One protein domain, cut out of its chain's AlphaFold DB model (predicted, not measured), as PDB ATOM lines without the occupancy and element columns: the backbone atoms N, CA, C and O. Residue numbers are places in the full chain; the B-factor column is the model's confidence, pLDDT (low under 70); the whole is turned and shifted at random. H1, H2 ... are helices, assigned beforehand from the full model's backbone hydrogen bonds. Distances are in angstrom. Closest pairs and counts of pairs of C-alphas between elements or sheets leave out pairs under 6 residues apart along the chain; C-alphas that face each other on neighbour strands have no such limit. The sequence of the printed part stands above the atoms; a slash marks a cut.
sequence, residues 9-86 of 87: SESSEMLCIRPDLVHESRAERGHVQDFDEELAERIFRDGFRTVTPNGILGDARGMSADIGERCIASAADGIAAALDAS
ATOM      1  N   SER A   9     291.821 375.803 269.146       96.56
ATOM      2  CA  SER A   9     292.503 376.561 268.082       96.56
ATOM      3  C   SER A   9     293.957 376.131 267.973       96.56
ATOM      4  O   SER A   9     294.326 375.518 266.974       96.56
ATOM      5  N   GLU A  10     294.754 376.351 269.025       97.38
ATOM      6  CA  GLU A  10     296.197 376.067 269.004       97.38
ATOM      7  C   GLU A  10     296.469 374.588 268.689       97.38
ATOM      8  O   GLU A  10     297.371 374.250 267.918       97.38
ATOM      9  N   SER A  11     295.649 373.686 269.236       97.75
ATOM     10  CA  SER A  11     295.814 372.255 268.983       97.75
ATOM     11  C   SER A  11     295.448 371.875 267.542       97.75
ATOM     12  O   SER A  11     296.118 371.030 266.947       97.75
ATOM     13  N   SER A  12     294.430 372.514 266.952       98.06
ATOM     14  CA  SER A  12     294.067 372.307 265.542       98.06
ATOM     15  C   SER A  12     295.120 372.875 264.591       98.06
ATOM     16  O   SER A  12     295.459 372.234 263.598       98.06
ATOM     17  N   GLU A  13     295.677 374.046 264.900       98.06
ATOM     18  CA  GLU A  13     296.775 374.661 264.144       98.06
ATOM     19  C   GLU A  13     298.006 373.751 264.143       98.06
ATOM     20  O   GLU A  13     298.562 373.450 263.087       98.06
ATOM     21  N   MET A  14     298.385 373.217 265.308       98.12
ATOM     22  CA  MET A  14     299.481 372.254 265.403       98.12
ATOM     23  C   MET A  14     299.184 370.954 264.654       98.12
ATOM     24  O   MET A  14     300.082 370.427 264.000       98.12
ATOM     25  N   LEU A  15     297.943 370.459 264.685       98.06
ATOM     26  CA  LEU A  15     297.537 369.283 263.912       98.06
ATOM     27  C   LEU A  15     297.612 369.544 262.395       98.06
ATOM     28  O   LEU A  15     297.958 368.643 261.636       98.06
ATOM     29  N   CYS A  16     297.348 370.775 261.952       98.12
ATOM     30  CA  CYS A  16     297.499 371.196 260.561       98.12
ATOM     31  C   CYS A  16     298.977 371.316 260.136       98.12
ATOM     32  O   CYS A  16     299.342 370.877 259.047       98.12
ATOM     33  N   ILE A  17     299.839 371.915 260.967       98.19
ATOM     34  CA  ILE A  17     301.233 372.241 260.598       98.19
ATOM     35  C   ILE A  17     302.180 371.056 260.846       98.19
ATOM     36  O   ILE A  17     303.084 370.791 260.050       98.19
ATOM     37  N   ARG A  18     302.014 370.361 261.975       97.81
ATOM     38  CA  ARG A  18     302.876 369.273 262.466       97.81
ATOM     39  C   ARG A  18     302.040 368.163 263.120       97.81
ATOM     40  O   ARG A  18     302.150 367.947 264.331       97.81
ATOM     41  N   PRO A  19     301.235 367.422 262.335       97.56
ATOM     42  CA  PRO A  19     300.371 366.365 262.866       97.56
ATOM     43  C   PRO A  19     301.142 365.279 263.628       97.56
ATOM     44  O   PRO A  19     300.612 364.675 264.553       97.56
ATOM     45  N   ASP A  20     302.416 365.062 263.295       97.94
ATOM     46  CA  ASP A  20     303.299 364.102 263.962       97.94
ATOM     47  C   ASP A  20     303.616 364.449 265.429       97.94
ATOM     48  O   ASP A  20     304.096 363.591 266.171       97.94
ATOM     49  N   LEU A  21     303.343 365.685 265.858       97.88
ATOM     50  CA  LEU A  21     303.580 366.159 267.223       97.88
ATOM     51  C   LEU A  21     302.314 366.183 268.092       97.88
ATOM     52  O   LEU A  21     302.405 366.483 269.284       97.88
ATOM     53  N   VAL A  22     301.145 365.863 267.530       97.69
ATOM     54  CA  VAL A  22     299.856 365.950 268.225       97.69
ATOM     55  C   VAL A  22     299.240 364.560 268.364       97.69
ATOM     56  O   VAL A  22     298.977 363.863 267.393       97.69
ATOM     57  N   HIS A  23     298.972 364.150 269.604       96.94
ATOM     58  CA  HIS A  23     298.315 362.876 269.893       96.94
ATOM     59  C   HIS A  23     296.820 363.097 270.145       96.94
ATOM     60  O   HIS A  23     296.410 363.286 271.288       96.94
ATOM     61  N   GLU A  24     295.995 363.019 269.096       96.25
ATOM     62  CA  GLU A  24     294.548 363.294 269.179       96.25
ATOM     63  C   GLU A  24     293.808 362.481 270.245       96.25
ATOM     64  O   GLU A  24     292.970 363.008 270.975       96.25
ATOM     65  N   SER A  25     294.182 361.213 270.414       97.38
ATOM     66  CA  SER A  25     293.611 360.324 271.436       97.38
ATOM     67  C   SER A  25     293.832 360.779 272.885       97.38
ATOM     68  O   SER A  25     293.192 360.248 273.790       97.38
ATOM     69  N   ARG A  26     294.731 361.742 273.118       97.06
ATOM     70  CA  ARG A  26     295.041 362.314 274.436       97.06
ATOM     71  C   ARG A  26     294.429 363.703 274.635       97.06
ATOM     72  O   ARG A  26     294.753 364.355 275.621       97.06
ATOM     73  N   ALA A  27     293.591 364.169 273.709       97.06
ATOM     74  CA  ALA A  27     292.914 365.448 273.850       97.06
ATOM     75  C   ALA A  27     291.983 365.428 275.068       97.06
ATOM     76  O   ALA A  27     291.102 364.573 275.200       97.06
ATOM     77  N   GLU A  28     292.159 366.405 275.947       97.25
ATOM     78  CA  GLU A  28     291.390 366.541 277.174       97.25
ATOM     79  C   GLU A  28     290.745 367.923 277.254       97.25
ATOM     80  O   GLU A  28     291.213 368.903 276.670       97.25
ATOM     81  N   ARG A  29     289.660 368.005 278.026       96.69
ATOM     82  CA  ARG A  29     289.130 369.298 278.448       96.69
ATOM     83  C   ARG A  29     290.020 369.850 279.552       96.69
ATOM     84  O   ARG A  29     290.307 369.144 280.516       96.69
ATOM     85  N   GLY A  30     290.415 371.108 279.435       95.62
ATOM     86  CA  GLY A  30     291.103 371.836 280.489       95.62
ATOM     87  C   GLY A  30     290.151 372.648 281.357       95.62
ATOM     88  O   GLY A  30     289.013 372.256 281.645       95.62
ATOM     89  N   HIS A  31     290.629 373.818 281.768       95.50
ATOM     90  CA  HIS A  31     289.833 374.807 282.479       95.50
ATOM     91  C   HIS A  31     289.125 375.727 281.476       95.50
ATOM     92  O   HIS A  31     289.787 376.436 280.728       95.50
ATOM     93  N   VAL A  32     287.789 375.709 281.432       93.56
ATOM     94  CA  VAL A  32     286.996 376.518 280.487       93.56
ATOM     95  C   VAL A  32     286.304 377.641 281.242       93.56
ATOM     96  O   VAL A  32     285.384 377.375 282.015       93.56
ATOM     97  N   GLN A  33     286.733 378.866 280.980       88.94
ATOM     98  CA  GLN A  33     286.102 380.115 281.399       88.94
ATOM     99  C   GLN A  33     286.595 381.240 280.479       88.94
ATOM    100  O   GLN A  33     287.518 381.019 279.693       88.94
ATOM    101  N   ASP A  34     285.996 382.420 280.581       89.56
ATOM    102  CA  ASP A  34     286.494 383.595 279.870       89.56
ATOM    103  C   ASP A  34     287.846 384.047 280.447       89.56
ATOM    104  O   ASP A  34     288.141 383.839 281.628       89.56
ATOM    105  N   PHE A  35     288.688 384.649 279.603       89.69
ATOM    106  CA  PHE A  35     289.951 385.232 280.050       89.69
ATOM    107  C   PHE A  35     289.710 386.634 280.615       89.69
ATOM    108  O   PHE A  35     289.815 387.630 279.898       89.69
ATOM    109  N   ASP A  36     289.336 386.696 281.889       93.38
ATOM    110  CA  ASP A  36     289.099 387.937 282.626       93.38
ATOM    111  C   ASP A  36     290.296 388.353 283.505       93.38
ATOM    112  O   ASP A  36     291.317 387.664 283.605       93.38
ATOM    113  N   GLU A  37     290.186 389.536 284.113       96.19
ATOM    114  CA  GLU A  37     291.233 390.113 284.962       96.19
ATOM    115  C   GLU A  37     291.497 389.258 286.212       96.19
ATOM    116  O   GLU A  37     292.653 389.043 286.570       96.19
ATOM    117  N   GLU A  38     290.454 388.686 286.824       95.12
ATOM    118  CA  GLU A  38     290.589 387.812 287.995       95.12
ATOM    119  C   GLU A  38     291.391 386.547 287.655       95.12
ATOM    120  O   GLU A  38     292.302 386.147 288.392       95.12
ATOM    121  N   LEU A  39     291.095 385.927 286.510       94.06
ATOM    122  CA  LEU A  39     291.845 384.788 286.018       94.06
ATOM    123  C   LEU A  39     293.304 385.152 285.757       94.06
ATOM    124  O   LEU A  39     294.196 384.410 286.180       94.06
ATOM    125  N   ALA A  40     293.547 386.266 285.067       94.94
ATOM    126  CA  ALA A  40     294.894 386.731 284.774       94.94
ATOM    127  C   ALA A  40     295.687 386.947 286.073       94.94
ATOM    128  O   ALA A  40     296.778 386.395 286.230       94.94
ATOM    129  N   GLU A  41     295.116 387.661 287.044       97.06
ATOM    130  CA  GLU A  41     295.734 387.881 288.351       97.06
ATOM    131  C   GLU A  41     296.068 386.574 289.071       97.06
ATOM    132  O   GLU A  41     297.172 386.431 289.600       97.06
ATOM    133  N   ARG A  42     295.144 385.606 289.086       95.44
ATOM    134  CA  ARG A  42     295.370 384.294 289.709       95.44
ATOM    135  C   ARG A  42     296.511 383.538 289.030       95.44
ATOM    136  O   ARG A  42     297.367 382.982 289.713       95.44
ATOM    137  N   ILE A  43     296.578 383.556 287.696       95.69
ATOM    138  CA  ILE A  43     297.681 382.939 286.940       95.69
ATOM    139  C   ILE A  43     299.018 383.592 287.301       95.69
ATOM    140  O   ILE A  43     299.988 382.875 287.546       95.69
ATOM    141  N   PHE A  44     299.082 384.925 287.340       96.31
ATOM    142  CA  PHE A  44     300.326 385.644 287.625       96.31
ATOM    143  C   PHE A  44     300.781 385.507 289.079       96.31
ATOM    144  O   PHE A  44     301.982 385.443 289.339       96.31
ATOM    145  N   ARG A  45     299.837 385.460 290.021       97.94
ATOM    146  CA  ARG A  45     300.111 385.393 291.461       97.94
ATOM    147  C   ARG A  45     300.415 383.974 291.929       97.94
ATOM    148  O   ARG A  45     301.420 383.754 292.598       97.94
ATOM    149  N   ASP A  46     299.556 383.029 291.561       96.88
ATOM    150  CA  ASP A  46     299.541 381.679 292.130       96.88
ATOM    151  C   ASP A  46     300.090 380.632 291.145       96.88
ATOM    152  O   ASP A  46     300.389 379.494 291.513       96.88
ATOM    153  N   GLY A  47     300.291 381.026 289.886       95.62
ATOM    154  CA  GLY A  47     300.856 380.193 288.834       95.62
ATOM    155  C   GLY A  47     299.798 379.398 288.074       95.62
ATOM    156  O   GLY A  47     298.786 378.957 288.614       95.62
ATOM    157  N   PHE A  48     300.067 379.138 286.797       95.31
ATOM    158  CA  PHE A  48     299.107 378.543 285.861       95.31
ATOM    159  C   PHE A  48     298.559 377.160 286.279       95.31
ATOM    160  O   PHE A  48     297.389 376.855 286.048       95.31
ATOM    161  N   ARG A  49     299.360 376.340 286.980       94.62
ATOM    162  CA  ARG A  49     298.925 375.029 287.512       94.62
ATOM    163  C   ARG A  49     297.771 375.118 288.514       94.62
ATOM    164  O   ARG A  49     297.051 374.140 288.677       94.62
ATOM    165  N   THR A  50     297.604 376.253 289.192       93.62
ATOM    166  CA  THR A  50     296.483 376.459 290.129       93.62
ATOM    167  C   THR A  50     295.149 376.638 289.411       93.62
ATOM    168  O   THR A  50     294.095 376.429 290.004       93.62
ATOM    169  N   VAL A  51     295.197 376.979 288.122       94.69
ATOM    170  CA  VAL A  51     294.029 377.203 287.270       94.69
ATOM    171  C   VAL A  51     293.685 375.954 286.478       94.69
ATOM    172  O   VAL A  51     292.526 375.546 286.426       94.69
ATOM    173  N   THR A  52     294.695 375.337 285.867       95.12
ATOM    174  CA  THR A  52     294.512 374.159 285.025       95.12
ATOM    175  C   THR A  52     295.454 373.021 285.430       95.12
ATOM    176  O   THR A  52     296.678 373.156 285.330       95.12
ATOM    177  N   PRO A  53     294.912 371.868 285.872       92.06
ATOM    178  CA  PRO A  53     295.724 370.713 286.246       92.06
ATOM    179  C   PRO A  53     296.492 370.083 285.075       92.06
ATOM    180  O   PRO A  53     297.600 369.587 285.275       92.06
ATOM    181  N   ASN A  54     295.917 370.092 283.866       95.69
ATOM    182  CA  ASN A  54     296.510 369.484 282.669       95.69
ATOM    183  C   ASN A  54     297.236 370.492 281.764       95.69
ATOM    184  O   ASN A  54     297.796 370.097 280.747       95.69
ATOM    185  N   GLY A  55     297.266 371.775 282.142       95.50
ATOM    186  CA  GLY A  55     297.924 372.825 281.363       95.50
ATOM    187  C   GLY A  55     297.071 373.393 280.229       95.50
ATOM    188  O   GLY A  55     297.541 374.279 279.529       95.50
ATOM    189  N   ILE A  56     295.829 372.938 280.054       96.31
ATOM    190  CA  ILE A  56     294.922 373.469 279.034       96.31
ATOM    191  C   ILE A  56     294.026 374.538 279.663       96.31
ATOM    192  O   ILE A  56     293.325 374.279 280.650       96.31
ATOM    193  N   LEU A  57     294.009 375.731 279.079       95.69
ATOM    194  CA  LEU A  57     292.989 376.743 279.326       95.69
ATOM    195  C   LEU A  57     292.053 376.748 278.117       95.69
ATOM    196  O   LEU A  57     292.363 377.354 277.101       95.69
ATOM    197  N   GLY A  58     290.944 376.021 278.219       95.62
ATOM    198  CA  GLY A  58     290.039 375.725 277.113       95.62
ATOM    199  C   GLY A  58     289.682 374.240 277.036       95.62
ATOM    200  O   GLY A  58     289.679 373.520 278.038       95.62
ATOM    201  N   ASP A  59     289.338 373.781 275.837       96.56
ATOM    202  CA  ASP A  59     289.011 372.383 275.550       96.56
ATOM    203  C   ASP A  59     289.665 371.987 274.226       96.56
ATOM    204  O   ASP A  59     289.347 372.580 273.201       96.56
ATOM    205  N   ALA A  60     290.584 371.020 274.252       96.81
ATOM    206  CA  ALA A  60     291.283 370.551 273.054       96.81
ATOM    207  C   ALA A  60     290.476 369.495 272.273       96.81
ATOM    208  O   ALA A  60     290.833 369.115 271.156       96.81
ATOM    209  N   ARG A  61     289.397 368.961 272.860       97.19
ATOM    210  CA  ARG A  61     288.617 367.886 272.239       97.19
ATOM    211  C   ARG A  61     287.876 368.409 271.013       97.19
ATOM    212  O   ARG A  61     287.252 369.464 271.052       97.19
ATOM    213  N   GLY A  62     287.893 367.616 269.945       96.31
ATOM    214  CA  GLY A  62     287.283 367.991 268.669       96.31
ATOM    215  C   GLY A  62     288.174 368.860 267.780       96.31
ATOM    216  O   GLY A  62     287.687 369.358 266.767       96.31
ATOM    217  N   MET A  63     289.454 369.033 268.131       97.12
ATOM    218  CA  MET A  63     290.441 369.608 267.218       97.12
ATOM    219  C   MET A  63     290.492 368.844 265.893       97.12
ATOM    220  O   MET A  63     290.242 367.639 265.848       97.12
ATOM    221  N   SER A  64     290.805 369.554 264.815       97.81
ATOM    222  CA  SER A  64     290.943 368.967 263.479       97.81
ATOM    223  C   SER A  64     291.863 369.819 262.611       97.81
ATOM    224  O   SER A  64     291.965 371.027 262.817       97.81
ATOM    225  N   ALA A  65     292.501 369.209 261.611       98.00
ATOM    226  CA  ALA A  65     293.341 369.945 260.667       98.00
ATOM    227  C   ALA A  65     292.549 371.046 259.930       98.00
ATOM    228  O   ALA A  65     293.049 372.158 259.797       98.00
ATOM    229  N   ASP A  66     291.288 370.780 259.564       98.31
ATOM    230  CA  ASP A  66     290.398 371.743 258.897       98.31
ATOM    231  C   ASP A  66     290.143 373.006 259.738       98.31
ATOM    232  O   ASP A  66     290.058 374.111 259.200       98.31
ATOM    233  N   ILE A  67     289.994 372.862 261.062       97.44
ATOM    234  CA  ILE A  67     289.879 374.017 261.965       97.44
ATOM    235  C   ILE A  67     291.196 374.796 261.957       97.44
ATOM    236  O   ILE A  67     291.173 376.018 261.844       97.44
ATOM    237  N   GLY A  68     292.328 374.093 262.027       97.75
ATOM    238  CA  GLY A  68     293.657 374.698 262.057       97.75
ATOM    239  C   GLY A  68     293.953 375.518 260.808       97.75
ATOM    240  O   GLY A  68     294.367 376.668 260.918       97.75
ATOM    241  N   GLU A  69     293.666 374.967 259.628       98.38
ATOM    242  CA  GLU A  69     293.827 375.669 258.351       98.38
ATOM    243  C   GLU A  69     293.012 376.970 258.323       98.38
ATOM    244  O   GLU A  69     293.529 378.023 257.947       98.38
ATOM    245  N   ARG A  70     291.756 376.932 258.790       97.75
ATOM    246  CA  ARG A  70     290.888 378.120 258.853       97.75
ATOM    247  C   ARG A  70     291.393 379.168 259.839       97.75
ATOM    248  O   ARG A  70     291.341 380.355 259.517       97.75
ATOM    249  N   CYS A  71     291.872 378.754 261.013       96.62
ATOM    250  CA  CYS A  71     292.456 379.666 261.997       96.62
ATOM    251  C   CYS A  71     293.692 380.373 261.424       96.62
ATOM    252  O   CYS A  71     293.769 381.601 261.464       96.62
ATOM    253  N   ILE A  72     294.607 379.615 260.811       97.62
ATOM    254  CA  ILE A  72     295.836 380.146 260.203       97.62
ATOM    255  C   ILE A  72     295.508 381.108 259.059       97.62
ATOM    256  O   ILE A  72     296.056 382.208 259.020       97.62
ATOM    257  N   ALA A  73     294.603 380.723 258.152       98.19
ATOM    258  CA  ALA A  73     294.187 381.574 257.040       98.19
ATOM    259  C   ALA A  73     293.579 382.891 257.543       98.19
ATOM    260  O   ALA A  73     294.004 383.965 257.127       98.19
ATOM    261  N   SER A  74     292.660 382.824 258.514       97.25
ATOM    262  CA  SER A  74     292.038 384.021 259.085       97.25
ATOM    263  C   SER A  74     293.045 384.936 259.788       97.25
ATOM    264  O   SER A  74     292.911 386.157 259.712       97.25
ATOM    265  N   ALA A  75     294.035 384.372 260.486       96.12
ATOM    266  CA  ALA A  75     295.089 385.150 261.127       96.12
ATOM    267  C   ALA A  75     296.002 385.818 260.085       96.12
ATOM    268  O   ALA A  75     296.307 387.004 260.211       96.12
ATOM    269  N   ALA A  76     296.395 385.084 259.041       98.12
ATOM    270  CA  ALA A  76     297.214 385.604 257.949       98.12
ATOM    271  C   ALA A  76     296.514 386.752 257.206       98.12
ATOM    272  O   ALA A  76     297.125 387.802 257.009       98.12
ATOM    273  N   ASP A  77     295.230 386.588 256.874       98.31
ATOM    274  CA  ASP A  77     294.416 387.622 256.226       98.31
ATOM    275  C   ASP A  77     294.325 388.888 257.090       98.31
ATOM    276  O   ASP A  77     294.506 390.004 256.597       98.31
ATOM    277  N   GLY A  78     294.094 388.729 258.400       97.88
ATOM    278  CA  GLY A  78     294.031 389.851 259.337       97.88
ATOM    279  C   GLY A  78     295.357 390.606 259.465       97.88
ATOM    280  O   GLY A  78     295.365 391.838 259.490       97.88
ATOM    281  N   ILE A  79     296.479 389.883 259.510       98.00
ATOM    282  CA  ILE A  79     297.821 390.478 259.562       98.00
ATOM    283  C   ILE A  79     298.125 391.236 258.265       98.00
ATOM    284  O   ILE A  79     298.579 392.375 258.331       98.00
ATOM    285  N   ALA A  80     297.854 390.638 257.101       98.19
ATOM    286  CA  ALA A  80     298.076 391.281 255.808       98.19
ATOM    287  C   ALA A  80     297.270 392.582 255.681       98.19
ATOM    288  O   ALA A  80     297.838 393.631 255.385       98.19
ATOM    289  N   ALA A  81     295.978 392.547 256.022       98.12
ATOM    290  CA  ALA A  81     295.121 393.729 255.985       98.12
ATOM    291  C   ALA A  81     295.604 394.855 256.919       98.12
ATOM    292  O   ALA A  81     295.507 396.032 256.571       98.12
ATOM    293  N   ALA A  82     296.129 394.519 258.103       97.81
ATOM    294  CA  ALA A  82     296.668 395.510 259.035       97.81
ATOM    295  C   ALA A  82     297.947 396.186 258.505       97.81
ATOM    296  O   ALA A  82     298.156 397.377 258.744       97.81
ATOM    297  N   LEU A  83     298.788 395.439 257.785       97.44
ATOM    298  CA  LEU A  83     299.989 395.974 257.145       97.44
ATOM    299  C   LEU A  83     299.629 396.878 255.962       97.44
ATOM    300  O   LEU A  83     300.128 397.997 255.906       97.44
ATOM    301  N   ASP A  84     298.701 396.453 255.102       96.56
ATOM    302  CA  ASP A  84     298.240 397.244 253.951       96.56
ATOM    303  C   ASP A  84     297.573 398.567 254.371       96.56
ATOM    304  O   ASP A  84     297.654 399.563 253.661       96.56
ATOM    305  N   ALA A  85     296.908 398.599 255.530       90.62
ATOM    306  CA  ALA A  85     296.289 399.811 256.071       90.62
ATOM    307  C   ALA A  85     297.288 400.787 256.726       90.62
ATOM    308  O   ALA A  85     296.885 401.874 257.150       90.62
ATOM    309  N   SER A  86     298.551 400.378 256.877       79.56
ATOM    310  CA  SER A  86     299.616 401.174 257.496       79.56
ATOM    311  C   SER A  86     300.503 401.910 256.475       79.56
ATOM    312  O   SER A  86     301.332 402.719 256.901       79.56
TER     313      SER A  86
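What this domain is: This is residues 9 to 86 of the 87 residues of the protein "Creatininase family protein" of Gemmatimonadetes bacterium (UniProt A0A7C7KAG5). An open V: the long helix H3 makes one arm, two long loops with the short helix H2 at their far end make the other, and short H1 packs crosswise on the first part of H3. Residues 73 to 86 stick out freely. The printed part has 78 residues with three named helices, in the order H1, H2, H3, and no named strand; it is all helix and loose, radius of gyration of the C-alphas 15.4 A, spanning 41 by 37 by 17 A.

Where its parts are: H3, residues 65 to 84, is 28.5 A long, from C-alpha 65 at (293.341, 369.945, 260.667) to C-alpha 84 at (298.240, 397.244, 253.951). H1, residues 9 to 17, measures 12.3 A, and H2, residues 37 to 46, 13.8 A.

How they stand to each other: H3 touches H1 with residues 65 to 72 alone; the closest C-alphas, of Glu 13 and Gly 68, are 3.8 A apart. Their lines are about perpendicular, at 82 degrees. H2 is apart from H1 and H3. In H1, H2 and H3 every O i to N i+4 pair is within hydrogen-bond range.

The domain as a whole: The C-alphas farthest apart, of Ser 25 and Ser 86, are 43.6 A apart. Both links are long, 19 and 18 residues. The printed part has no cut, and no printed residue is under 70 in pLDDT.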